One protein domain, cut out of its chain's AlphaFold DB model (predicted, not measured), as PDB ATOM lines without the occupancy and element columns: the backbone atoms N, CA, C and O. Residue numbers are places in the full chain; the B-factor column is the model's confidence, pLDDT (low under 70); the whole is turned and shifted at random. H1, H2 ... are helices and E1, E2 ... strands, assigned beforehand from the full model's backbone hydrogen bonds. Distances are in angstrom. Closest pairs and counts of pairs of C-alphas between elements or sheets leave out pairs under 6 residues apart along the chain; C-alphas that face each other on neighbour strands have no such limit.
ATOM      1  N   TYR A 156     -10.574   9.316  27.488       53.66
ATOM      2  CA  TYR A 156     -10.871  10.228  28.607       53.66
ATOM      3  C   TYR A 156     -11.766   9.608  29.699       53.66
ATOM      4  O   TYR A 156     -12.671   8.830  29.386       53.66
ATOM      5  N   PRO A 157     -11.646   9.985  30.993       55.38
ATOM      6  CA  PRO A 157     -10.556   9.680  31.935       55.38
ATOM      7  C   PRO A 157     -10.591   8.198  32.407       55.38
ATOM      8  O   PRO A 157     -10.018   7.777  33.412       55.38
ATOM      9  N   LYS A 158     -11.302   7.366  31.651       55.94
ATOM     10  CA  LYS A 158     -11.236   5.907  31.567       55.94
ATOM     11  C   LYS A 158     -10.981   5.603  30.078       55.94
ATOM     12  O   LYS A 158     -11.089   6.514  29.273       55.94
ATOM     13  N   PRO A 159     -10.577   4.397  29.651       53.31
ATOM     14  CA  PRO A 159      -9.999   4.203  28.320       53.31
ATOM     15  C   PRO A 159     -11.038   4.231  27.170       53.31
ATOM     16  O   PRO A 159     -11.109   3.290  26.384       53.31
ATOM     17  N   TYR A 160     -11.868   5.267  27.065       59.75
ATOM     18  CA  TYR A 160     -12.957   5.383  26.105       59.75
ATOM     19  C   TYR A 160     -12.693   6.532  25.131       59.75
ATOM     20  O   TYR A 160     -12.295   7.608  25.574       59.75
ATOM     21  N   PRO A 161     -12.888   6.318  23.818       64.62
ATOM     22  CA  PRO A 161     -12.691   7.359  22.817       64.62
ATOM     23  C   PRO A 161     -13.652   8.532  23.036       64.62
ATOM     24  O   PRO A 161     -14.741   8.362  23.583       64.62
ATOM     25  N   VAL A 162     -13.240   9.711  22.590       74.94
ATOM     26  CA  VAL A 162     -14.026  10.946  22.639       74.94
ATOM     27  C   VAL A 162     -14.538  11.270  21.233       74.94
ATOM     28  O   VAL A 162     -13.896  10.933  20.240       74.94
ATOM     29  N   ILE A 163     -15.707  11.900  21.127       75.06
ATOM     30  CA  ILE A 163     -16.273  12.363  19.852       75.06
ATOM     31  C   ILE A 163     -16.570  13.857  19.906       75.06
ATOM     32  O   ILE A 163     -17.184  14.319  20.868       75.06
ATOM     33  N   ALA A 164     -16.163  14.602  18.876       79.81
ATOM     34  CA  ALA A 164     -16.500  16.012  18.762       79.81
ATOM     35  C   ALA A 164     -17.902  16.204  18.169       79.81
ATOM     36  O   ALA A 164     -18.342  15.510  17.246       79.81
ATOM     37  N   GLU A 165     -18.596  17.207  18.676       81.62
ATOM     38  CA  GLU A 165     -19.797  17.791  18.110       81.62
ATOM     39  C   GLU A 165     -19.489  19.246  17.781       81.62
ATOM     40  O   GLU A 165     -18.890  19.962  18.581       81.62
ATOM     41  N   ARG A 166     -19.837  19.665  16.565       81.62
ATOM     42  CA  ARG A 166     -19.608  21.034  16.111       81.62
ATOM     43  C   ARG A 166     -20.934  21.753  16.063       81.62
ATOM     44  O   ARG A 166     -21.758  21.432  15.204       81.62
ATOM     45  N   ASP A 167     -21.076  22.749  16.915       75.56
ATOM     46  CA  ASP A 167     -22.225  23.633  16.907       75.56
ATOM     47  C   ASP A 167     -21.849  24.973  16.287       75.56
ATOM     48  O   ASP A 167     -20.752  25.503  16.460       75.56
ATOM     49  N   THR A 168     -22.769  25.506  15.489       77.19
ATOM     50  CA  THR A 168     -22.621  26.832  14.890       77.19
ATOM     51  C   THR A 168     -23.435  27.809  15.715       77.19
ATOM     52  O   THR A 168     -24.664  27.743  15.717       77.19
ATOM     53  N   ILE A 169     -22.753  28.709  16.416       74.88
ATOM     54  CA  ILE A 169     -23.388  29.765  17.196       74.88
ATOM     55  C   ILE A 169     -23.490  30.989  16.298       74.88
ATOM     56  O   ILE A 169     -22.479  31.581  15.926       74.88
ATOM     57  N   TYR A 170     -24.714  31.363  15.938       76.06
ATOM     58  CA  TYR A 170     -24.983  32.606  15.221       76.06
ATOM     59  C   TYR A 170     -25.106  33.736  16.237       76.06
ATOM     60  O   TYR A 170     -25.941  33.671  17.140       76.06
ATOM     61  N   TYR A 171     -24.271  34.764  16.098       69.75
ATOM     62  CA  TYR A 171     -24.286  35.912  17.007       69.75
ATOM     63  C   TYR A 171     -25.511  36.809  16.784       69.75
ATOM     64  O   TYR A 171     -25.957  37.492  17.704       69.75
ATOM     65  N   GLU A 172     -26.084  36.764  15.578       75.44
ATOM     66  CA  GLU A 172     -27.277  37.505  15.180       75.44
ATOM     67  C   GLU A 172     -28.327  36.541  14.583       75.44
ATOM     68  O   GLU A 172     -28.015  35.814  13.638       75.44
ATOM     69  N   PRO A 173     -29.582  36.524  15.080       66.81
ATOM     70  CA  PRO A 173     -30.620  35.590  14.616       66.81
ATOM     71  C   PRO A 173     -30.957  35.697  13.121       66.81
ATOM     72  O   PRO A 173     -31.277  34.694  12.484       66.81
ATOM     73  N   ASP A 174     -30.862  36.908  12.566       72.06
ATOM     74  CA  ASP A 174     -31.267  37.228  11.191       72.06
ATOM     75  C   ASP A 174     -30.080  37.337  10.221       72.06
ATOM     76  O   ASP A 174     -30.272  37.489   9.014       72.06
ATOM     77  N   ASN A 175     -28.849  37.233  10.729       64.50
ATOM     78  CA  ASN A 175     -27.634  37.437   9.956       64.50
ATOM     79  C   ASN A 175     -26.691  36.241  10.111       64.50
ATOM     80  O   ASN A 175     -25.941  36.105  11.077       64.50
ATOM     81  N   ARG A 176     -26.734  35.357   9.112       69.31
ATOM     82  CA  ARG A 176     -25.927  34.132   9.084       69.31
ATOM     83  C   ARG A 176     -24.461  34.370   8.727       69.31
ATOM     84  O   ARG A 176     -23.698  33.408   8.738       69.31
ATOM     85  N   ASP A 177     -24.070  35.610   8.435       72.56
ATOM     86  CA  ASP A 177     -22.695  35.945   8.058       72.56
ATOM     87  C   ASP A 177     -21.767  36.056   9.283       72.56
ATOM     88  O   ASP A 177     -20.548  35.975   9.136       72.56
ATOM     89  N   TYR A 178     -22.326  36.164  10.497       70.44
ATOM     90  CA  TYR A 178     -21.573  36.219  11.753       70.44
ATOM     91  C   TYR A 178     -21.887  35.015  12.641       70.44
ATOM     92  O   TYR A 178     -22.831  35.017  13.437       70.44
ATOM     93  N   TYR A 179     -21.048  33.988  12.528       74.06
ATOM     94  CA  TYR A 179     -21.104  32.804  13.375       74.06
ATOM     95  C   TYR A 179     -19.729  32.444  13.936       74.06
ATOM     96  O   TYR A 179     -18.695  32.747  13.339       74.06
ATOM     97  N   SER A 180     -19.719  31.749  15.069       73.56
ATOM     98  CA  SER A 180     -18.572  30.967  15.525       73.56
ATOM     99  C   SER A 180     -18.903  29.485  15.489       73.56
ATOM    100  O   SER A 180     -20.067  29.079  15.500       73.56
ATOM    101  N   GLN A 181     -17.863  28.667  15.376       74.19
ATOM    102  CA  GLN A 181     -17.980  27.230  15.571       74.19
ATOM    103  C   GLN A 181     -17.469  26.925  16.971       74.19
ATOM    104  O   GLN A 181     -16.300  27.171  17.257       74.19
ATOM    105  N   GLU A 182     -18.351  26.419  17.823       76.94
ATOM    106  CA  GLU A 182     -17.981  25.867  19.120       76.94
ATOM    107  C   GLU A 182     -17.855  24.350  18.954       76.94
ATOM    108  O   GLU A 182     -18.709  23.702  18.337       76.94
ATOM    109  N   ILE A 183     -16.750  23.789  19.439       76.00
ATOM    110  CA  ILE A 183     -16.522  22.347  19.430       76.00
ATOM    111  C   ILE A 183     -16.734  21.855  20.852       76.00
ATOM    112  O   ILE A 183     -16.049  22.298  21.768       76.00
ATOM    113  N   ARG A 184     -17.678  20.934  21.021       81.06
ATOM    114  CA  ARG A 184     -17.933  20.247  22.288       81.06
ATOM    115  C   ARG A 184     -17.520  18.801  22.152       81.06
ATOM    116  O   ARG A 184     -17.815  18.163  21.141       81.06
ATOM    117  N   TYR A 185     -16.849  18.266  23.156       78.81
ATOM    118  CA  TYR A 185     -16.402  16.881  23.145       78.81
ATOM    119  C   TYR A 185     -17.259  16.045  24.090       78.81
ATOM    120  O   TYR A 185     -17.677  16.513  25.141       78.81
ATOM    121  N   TYR A 186     -17.525  14.789  23.731       78.06
ATOM    122  CA  TYR A 186     -18.282  13.859  24.572       78.06
ATOM    123  C   TYR A 186     -17.551  12.526  24.720       78.06
ATOM    124  O   TYR A 186     -16.972  12.030  23.749       78.06
ATOM    125  N   SER A 187     -17.626  11.901  25.899       74.69
ATOM    126  CA  SER A 187     -17.177  10.513  26.081       74.69
ATOM    127  C   SER A 187     -17.984   9.555  25.197       74.69
ATOM    128  O   SER A 187     -19.160   9.788  24.919       74.69
ATOM    129  N   ILE A 188     -17.383   8.452  24.744       75.94
ATOM    130  CA  ILE A 188     -18.120   7.352  24.105       75.94
ATOM    131  C   ILE A 188     -18.347   6.247  25.132       75.94
ATOM    132  O   ILE A 188     -17.424   5.517  25.492       75.94
ATOM    133  N   ASP A 189     -19.599   6.067  25.541       71.94
ATOM    134  CA  ASP A 189     -19.984   5.073  26.536       71.94
ATOM    135  C   ASP A 189     -20.747   3.902  25.915       71.94
ATOM    136  O   ASP A 189     -21.354   3.995  24.844       71.94
ATOM    137  N   THR A 190     -20.683   2.749  26.589       78.62
ATOM    138  CA  THR A 190     -21.357   1.518  26.158       78.62
ATOM    139  C   THR A 190     -22.316   1.030  27.234       78.62
ATOM    140  O   THR A 190     -21.922   0.801  28.376       78.62
ATOM    141  N   LEU A 191     -23.571   0.806  26.848       80.50
ATOM    142  CA  LEU A 191     -24.622   0.258  27.697       80.50
ATOM    143  C   LEU A 191     -25.103  -1.081  27.131       80.50
ATOM    144  O   LEU A 191     -25.475  -1.173  25.963       80.50
ATOM    145  N   LYS A 192     -25.140  -2.124  27.967       84.12
ATOM    146  CA  LYS A 192     -25.698  -3.435  27.606       84.12
ATOM    147  C   LYS A 192     -26.948  -3.711  28.431       84.12
ATOM    148  O   LYS A 192     -26.867  -3.816  29.651       84.12
ATOM    149  N   ILE A 193     -28.087  -3.853  27.763       82.56
ATOM    150  CA  ILE A 193     -29.397  -4.089  28.393       82.56
ATOM    151  C   ILE A 193     -30.140  -5.221  27.693       82.56
ATOM    152  O   ILE A 193     -29.789  -5.597  26.578       82.56
ATOM    153  N   LEU A 194     -31.170  -5.786  28.324       83.19
ATOM    154  CA  LEU A 194     -32.016  -6.774  27.659       83.19
ATOM    155  C   LEU A 194     -32.779  -6.124  26.498       83.19
ATOM    156  O   LEU A 194     -33.276  -5.001  26.595       83.19
ATOM    157  N   SER A 195     -32.910  -6.851  25.391       80.69
ATOM    158  CA  SER A 195     -33.607  -6.379  24.190       80.69
ATOM    159  C   SER A 195     -35.094  -6.099  24.448       80.69
ATOM    160  O   SER A 195     -35.688  -5.245  23.790       80.69
ATOM    161  N   SER A 196     -35.702  -6.792  25.417       77.88
ATOM    162  CA  SER A 196     -37.058  -6.513  25.915       77.88
ATOM    163  C   SER A 196     -37.159  -5.164  26.624       77.88
ATOM    164  O   SER A 196     -38.174  -4.480  26.500       77.88
ATOM    165  N   ASP A 197     -36.110  -4.772  27.339       74.00
ATOM    166  CA  ASP A 197     -36.090  -3.559  28.151       74.00
ATOM    167  C   ASP A 197     -35.798  -2.339  27.278       74.00
ATOM    168  O   ASP A 197     -36.459  -1.313  27.417       74.00
ATOM    169  N   TYR A 198     -34.920  -2.489  26.277       73.25
ATOM    170  CA  TYR A 198     -34.702  -1.466  25.250       73.25
ATOM    171  C   TYR A 198     -35.987  -1.120  24.484       73.25
ATOM    172  O   TYR A 198     -36.268   0.048  24.238       73.25
ATOM    173  N   LYS A 199     -36.822  -2.110  24.133       72.00
ATOM    174  CA  LYS A 199     -38.109  -1.850  23.454       72.00
ATOM    175  C   LYS A 199     -39.079  -1.015  24.299       72.00
ATOM    176  O   LYS A 199     -39.983  -0.400  23.743       72.00
ATOM    177  N   ASN A 200     -38.871  -0.971  25.614       66.81
ATOM    178  CA  ASN A 200     -39.677  -0.231  26.580       66.81
ATOM    179  C   ASN A 200     -38.941   1.008  27.143       66.81
ATOM    180  O   ASN A 200     -39.315   1.506  28.207       66.81
ATOM    181  N   ILE A 201     -37.907   1.514  26.447       64.88
ATOM    182  CA  ILE A 201     -37.025   2.590  26.942       64.88
ATOM    183  C   ILE A 201     -37.785   3.845  27.385       64.88
ATOM    184  O   ILE A 201     -37.426   4.451  28.389       64.88
ATOM    185  N   GLY A 202     -38.875   4.195  26.691       57.47
ATOM    186  CA  GLY A 202     -39.667   5.389  26.992       57.47
ATOM    187  C   GLY A 202     -40.483   5.312  28.289       57.47
ATOM    188  O   GLY A 202     -40.902   6.353  28.786       57.47
ATOM    189  N   SER A 203     -40.716   4.116  28.852       56.84
ATOM    190  CA  SER A 203     -41.629   3.929  29.995       56.84
ATOM    191  C   SER A 203     -40.978   3.389  31.272       56.84
ATOM    192  O   SER A 203     -41.489   3.671  32.352       56.84
ATOM    193  N   LYS A 204     -39.865   2.641  31.189       51.44
ATOM    194  CA  LYS A 204     -39.261   1.964  32.361       51.44
ATOM    195  C   LYS A 204     -37.892   2.479  32.817       51.44
ATOM    196  O   LYS A 204     -37.495   2.150  33.927       51.44
ATOM    197  N   ILE A 205     -37.180   3.282  32.019       52.06
ATOM    198  CA  ILE A 205     -35.813   3.739  32.356       52.06
ATOM    199  C   ILE A 205     -35.780   5.156  32.969       52.06
ATOM    200  O   ILE A 205     -34.724   5.598  33.403       52.06
ATOM    201  N   ARG A 206     -36.922   5.836  33.168       50.53
ATOM    202  CA  ARG A 206     -36.951   7.126  33.899       50.53
ATOM    203  C   ARG A 206     -36.285   7.067  35.281       50.53
ATOM    204  O   ARG A 206     -35.678   8.039  35.679       50.53
ATOM    205  N   SER A 207     -36.322   5.930  35.980       50.81
ATOM    206  CA  SER A 207     -35.706   5.794  37.310       50.81
ATOM    207  C   SER A 207     -34.213   5.435  37.303       50.81
ATOM    208  O   SER A 207     -33.597   5.400  38.363       50.81
ATOM    209  N   GLY A 208     -33.639   5.080  36.146       51.75
ATOM    210  CA  GLY A 208     -32.227   4.689  36.007       51.75
ATOM    211  C   GLY A 208     -31.404   5.646  35.141       51.75
ATOM    212  O   GLY A 208     -30.185   5.676  35.264       51.75
ATOM    213  N   MET A 209     -32.058   6.437  34.287       55.47
ATOM    214  CA  MET A 209     -31.434   7.477  33.462       55.47
ATOM    215  C   MET A 209     -30.954   8.682  34.280       55.47
ATOM    216  O   MET A 209     -29.932   9.267  33.924       55.47
ATOM    217  N   ASP A 210     -31.589   8.957  35.425       52.44
ATOM    218  CA  ASP A 210     -31.129   9.952  36.404       52.44
ATOM    219  C   ASP A 210     -29.695   9.673  36.888       52.44
ATOM    220  O   ASP A 210     -28.922  10.600  37.105       52.44
ATOM    221  N   TYR A 211     -29.295   8.395  36.989       51.94
ATOM    222  CA  TYR A 211     -27.928   8.002  37.366       51.94
ATOM    223  C   TYR A 211     -26.879   8.418  36.322       51.94
ATOM    224  O   TYR A 211     -25.717   8.627  36.660       51.94
ATOM    225  N   PHE A 212     -27.289   8.538  35.058       54.81
ATOM    226  CA  PHE A 212     -26.437   8.960  33.948       54.81
ATOM    227  C   PHE A 212     -26.628  10.441  33.581       54.81
ATOM    228  O   PHE A 212     -25.923  10.931  32.706       54.81
ATOM    229  N   GLY A 213     -27.552  11.153  34.239       56.34
ATOM    230  CA  GLY A 213     -27.808  12.577  34.007       56.34
ATOM    231  C   GLY A 213     -28.453  12.905  32.654       56.34
ATOM    232  O   GLY A 213     -28.233  14.000  32.143       56.34
ATOM    233  N   PHE A 214     -29.217  11.983  32.051       63.31
ATOM    234  CA  PHE A 214     -29.855  12.197  30.741       63.31
ATOM    235  C   PHE A 214     -31.380  12.124  30.802       63.31
ATOM    236  O   PHE A 214     -31.936  11.182  31.360       63.31
ATOM    237  N   GLU A 215     -32.058  13.036  30.102       63.41
ATOM    238  CA  GLU A 215     -33.478  12.884  29.777       63.41
ATOM    239  C   GLU A 215     -33.674  11.759  28.731       63.41
ATOM    240  O   GLU A 215     -32.877  11.641  27.788       63.41
ATOM    241  N   PRO A 216     -34.732  10.925  28.824       62.41
ATOM    242  CA  PRO A 216     -34.949   9.796  27.907       62.41
ATOM    243  C   PRO A 216     -35.016  10.185  26.422       62.41
ATOM    244  O   PRO A 216     -34.613   9.415  25.544       62.41
ATOM    245  N   GLU A 217     -35.524  11.384  26.139       64.94
ATOM    246  CA  GLU A 217     -35.655  11.939  24.790       64.94
ATOM    247  C   GLU A 217     -34.293  12.344  24.205       64.94
ATOM    248  O   GLU A 217     -34.059  12.172  23.006       64.94
ATOM    249  N   ASP A 218     -33.353  12.776  25.046       69.00
ATOM    250  CA  ASP A 218     -32.004  13.165  24.632       69.00
ATOM    251  C   ASP A 218     -31.062  11.968  24.515       69.00
ATOM    252  O   ASP A 218     -30.204  11.942  23.631       69.00
ATOM    253  N   PHE A 219     -31.277  10.912  25.307       72.75
ATOM    254  CA  PHE A 219     -30.510   9.672  25.181       72.75
ATOM    255  C   PHE A 219     -30.611   9.073  23.775       72.75
ATOM    256  O   PHE A 219     -29.599   8.693  23.190       72.75
ATOM    257  N   THR A 220     -31.815   9.025  23.187       72.94
ATOM    258  CA  THR A 220     -31.989   8.476  21.829       72.94
ATOM    259  C   THR A 220     -31.272   9.285  20.747       72.94
ATOM    260  O   THR A 220     -30.767   8.684  19.799       72.94
ATOM    261  N   LYS A 221     -31.154  10.612  20.909       76.38
ATOM    262  CA  LYS A 221     -30.392  11.495  20.005       76.38
ATOM    263  C   LYS A 221     -28.881  11.291  20.132       76.38
ATOM    264  O   LYS A 221     -28.150  11.506  19.172       76.38
ATOM    265  N   LYS A 222     -28.422  10.843  21.303       75.56
ATOM    266  CA  LYS A 222     -27.012  10.573  21.610       75.56
ATOM    267  C   LYS A 222     -26.545   9.169  21.202       75.56
ATOM    268  O   LYS A 222     -25.355   8.881  21.314       75.56
ATOM    269  N   ILE A 223     -27.419   8.287  20.705       82.06
ATOM    270  CA  ILE A 223     -27.030   6.936  20.261       82.06
ATOM    271  C   ILE A 223     -26.184   7.013  18.983       82.06
ATOM    272  O   ILE A 223     -26.636   7.492  17.947       82.06
ATOM    273  N   ILE A 224     -24.980   6.445  19.042       82.31
ATOM    274  CA  ILE A 224     -24.058   6.306  17.909       82.31
ATOM    275  C   ILE A 224     -24.351   5.004  17.157       82.31
ATOM    276  O   ILE A 224     -24.448   4.987  15.931       82.31
ATOM    277  N   SER A 225     -24.493   3.886  17.878       83.69
ATOM    278  CA  SER A 225     -24.815   2.595  17.262       83.69
ATOM    279  C   SER A 225     -25.505   1.629  18.224       83.69
ATOM    280  O   SER A 225     -25.473   1.800  19.443       83.69
ATOM    281  N   LYS A 226     -26.146   0.600  17.656       85.62
ATOM    282  CA  LYS A 226     -26.832  -0.461  18.401       85.62
ATOM    283  C   LYS A 226     -26.579  -1.828  17.777       85.62
ATOM    284  O   LYS A 226     -26.601  -1.965  16.553       85.62
ATOM    285  N   LYS A 227     -26.402  -2.851  18.612       86.88
ATOM    286  CA  LYS A 227     -26.167  -4.233  18.183       86.88
ATOM    287  C   LYS A 227     -26.914  -5.221  19.074       86.88
ATOM    288  O   LYS A 227     -26.750  -5.219  20.287       86.88
ATOM    289  N   ALA A 228     -27.706  -6.104  18.467       84.56
ATOM    290  CA  ALA A 228     -28.334  -7.213  19.181       84.56
ATOM    291  C   ALA A 228     -27.332  -8.369  19.358       84.56
ATOM    292  O   ALA A 228     -26.708  -8.816  18.393       84.56
ATOM    293  N   ILE A 229     -27.178  -8.847  20.591       84.69
ATOM    294  CA  ILE A 229     -26.321  -9.966  20.989       84.69
ATOM    295  C   ILE A 229     -27.171 -10.914  21.845       84.69
ATOM    296  O   ILE A 229     -27.340 -10.701  23.049       84.69
ATOM    297  N   GLY A 230     -27.726 -11.952  21.212       87.19
ATOM    298  CA  GLY A 230     -28.701 -12.841  21.852       87.19
ATOM    299  C   GLY A 230     -29.900 -12.047  22.376       87.19
ATOM    300  O   GLY A 230     -30.468 -11.229  21.653       87.19
ATOM    301  N   ASP A 231     -30.217 -12.221  23.657       87.56
ATOM    302  CA  ASP A 231     -31.328 -11.524  24.318       87.56
ATOM    303  C   ASP A 231     -30.961 -10.116  24.814       87.56
ATOM    304  O   ASP A 231     -31.780  -9.440  25.438       87.56
ATOM    305  N   SER A 232     -29.744  -9.644  24.525       84.62
ATOM    306  CA  SER A 232     -29.258  -8.314  24.906       84.62
ATOM    307  C   SER A 232     -29.081  -7.387  23.706       84.62
ATOM    308  O   SER A 232     -28.790  -7.826  22.596       84.62
ATOM    309  N   THR A 233     -29.237  -6.091  23.934       83.00
ATOM    310  CA  THR A 233     -28.867  -5.021  23.014       83.00
ATOM    311  C   THR A 233     -27.709  -4.242  23.632       83.00
ATOM    312  O   THR A 233     -27.805  -3.749  24.755       83.00
ATOM    313  N   GLU A 234     -26.607  -4.162  22.898       86.06
ATOM    314  CA  GLU A 234     -25.464  -3.297  23.175       86.06
ATOM    315  C   GLU A 234     -25.677  -1.961  22.456       86.06
ATOM    316  O   GLU A 234     -26.012  -1.938  21.268       86.06
ATOM    317  N   ILE A 235     -25.526  -0.857  23.181       82.06
ATOM    318  CA  ILE A 235     -25.751   0.511  22.710       82.06
ATOM    319  C   ILE A 235     -24.475   1.303  22.960       82.06
ATOM    320  O   ILE A 235     -24.002   1.359  24.092       82.06
ATOM    321  N   ILE A 236     -23.950   1.932  21.915       81.81
ATOM    322  CA  ILE A 236     -22.837   2.879  21.997       81.81
ATOM    323  C   ILE A 236     -23.426   4.279  21.845       81.81
ATOM    324  O   ILE A 236     -24.171   4.517  20.890       81.81
ATOM    325  N   PHE A 237     -23.129   5.195  22.764       81.94
ATOM    326  CA  PHE A 237     -23.741   6.526  22.808       81.94
ATOM    327  C   PHE A 237     -22.752   7.613  23.256       81.94
ATOM    328  O   PHE A 237     -21.729   7.309  23.869       81.94
ATOM    329  N   LYS A 238     -23.059   8.875  22.924       82.94
ATOM    330  CA  LYS A 238     -22.368  10.062  23.445       82.94
ATOM    331  C   LYS A 238     -22.730  10.227  24.921       82.94
ATOM    332  O   LYS A 238     -23.899  10.435  25.239       82.94
ATOM    333  N   GLY A 239     -21.749  10.090  25.795       74.81
ATOM    334  CA  GLY A 239     -21.887  10.198  27.236       74.81
ATOM    335  C   GLY A 239     -21.826  11.643  27.720       74.81
ATOM    336  O   GLY A 239     -22.536  12.521  27.214       74.81
ATOM    337  N   VAL A 240     -21.025  11.866  28.758       75.69
ATOM    338  CA  VAL A 240     -20.863  13.183  29.379       75.69
ATOM    339  C   VAL A 240     -20.058  14.101  28.466       75.69
ATOM    340  O   VAL A 240     -19.172  13.639  27.745       75.69
ATOM    341  N   GLU A 241     -20.396  15.390  28.476       75.50
ATOM    342  CA  GLU A 241     -19.547  16.411  27.867       75.50
ATOM    343  C   GLU A 241     -18.215  16.418  28.620       75.50
ATOM    344  O   GLU A 241     -18.185  16.364  29.852       75.50
ATOM    345  N   VAL A 242     -17.121  16.386  27.872       72.25
ATOM    346  CA  VAL A 242     -15.760  16.387  28.394       72.25
ATOM    347  C   VAL A 242     -15.046  17.584  27.820       72.25
ATOM    348  O   VAL A 242     -15.240  17.937  26.659       72.25
ATOM    349  N   ASP A 243     -14.196  18.186  28.632       70.62
ATOM    350  CA  ASP A 243     -13.337  19.249  28.166       70.62
ATOM    351  C   ASP A 243     -11.922  18.710  27.973       70.62
ATOM    352  O   ASP A 243     -11.078  18.731  28.866       70.62
ATOM    353  N   ALA A 244     -11.703  18.137  26.796       65.50
ATOM    354  CA  ALA A 244     -10.455  17.473  26.465       65.50
ATOM    355  C   ALA A 244      -9.290  18.454  26.226       65.50
ATOM    356  O   ALA A 244      -8.139  18.038  26.293       65.50
TER     357      ALA A 244
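What this domain is: This is residues 156 to 244 of the 405 residues of an uncharacterized protein of Chryseobacterium cheonjiense (UniProt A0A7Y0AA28). A long, curled ribbon of two hairpins is joined through the long strand E2: E1 pairs with its earlier part and E4 with its later part. Four short helices, H1 to H4, make a loose chain beside the E3 and E4 end. The 89 printed residues run E1 E2 H1 H2 H3 H4 E3 E4, and the twisted, antiparallel sheet has the order E1 E2 E4 E3. The class is mixed, helices and strands; the whole is loose, with a radius of gyration of the C-alphas of 16.3 A, and elongated, spanning 51 by 30 by 22 A.

How they stand to each other: E1, residues 162 to 172, and E2, residues 175 to 194, form a hairpin, with N 165 and O 184 2.8 A apart. E2 bends by 95 degrees at residue 178. H1, residues 195 to 198, is on the sheet at a height of 8.0 A. H2, residues 201 to 204, only just touches H4, residues 216 to 221, with 3 pairs of C-alphas within 8 A, the closest those of Gly 202 and Pro 216, 6.5 A. H3, residues 206 to 212, is not on the sheet, while H4 only grazes it with residues 219 to 221. H3 has 0 of 3 O i to N i+4 pairs within hydrogen-bond range and 2 of 4 O i to N i+3 pairs; H4 has 0 of 2 and 1 of 3; H1 and H2 are too short for an O i to N i+4 pair. E3, residues 223 to 229, and E4, residues 232 to 242, form a hairpin, with N 227 and O 234 2.8 A apart. E4 is also antiparallel to E2, with N 239 and O 187 2.7 A apart.

Where its parts are: E1 begins at C-alpha 162 (-14.026, 10.946, 22.639) and measures 30.6 A; E2 measures 47.8 A, E3 16.9 A and E4 28.4 A, ending at C-alpha 242 (-15.760, 16.387, 28.394).

The domain as a whole: The C-alphas farthest apart, of Asn 175 and Gly 230, are 51.7 A apart. The printed part has no cut, and its links between named elements are tight. Mean pLDDT of the printed part is 71.9; 30 residues are under 70, among them 156 to 161 and 200 to 218.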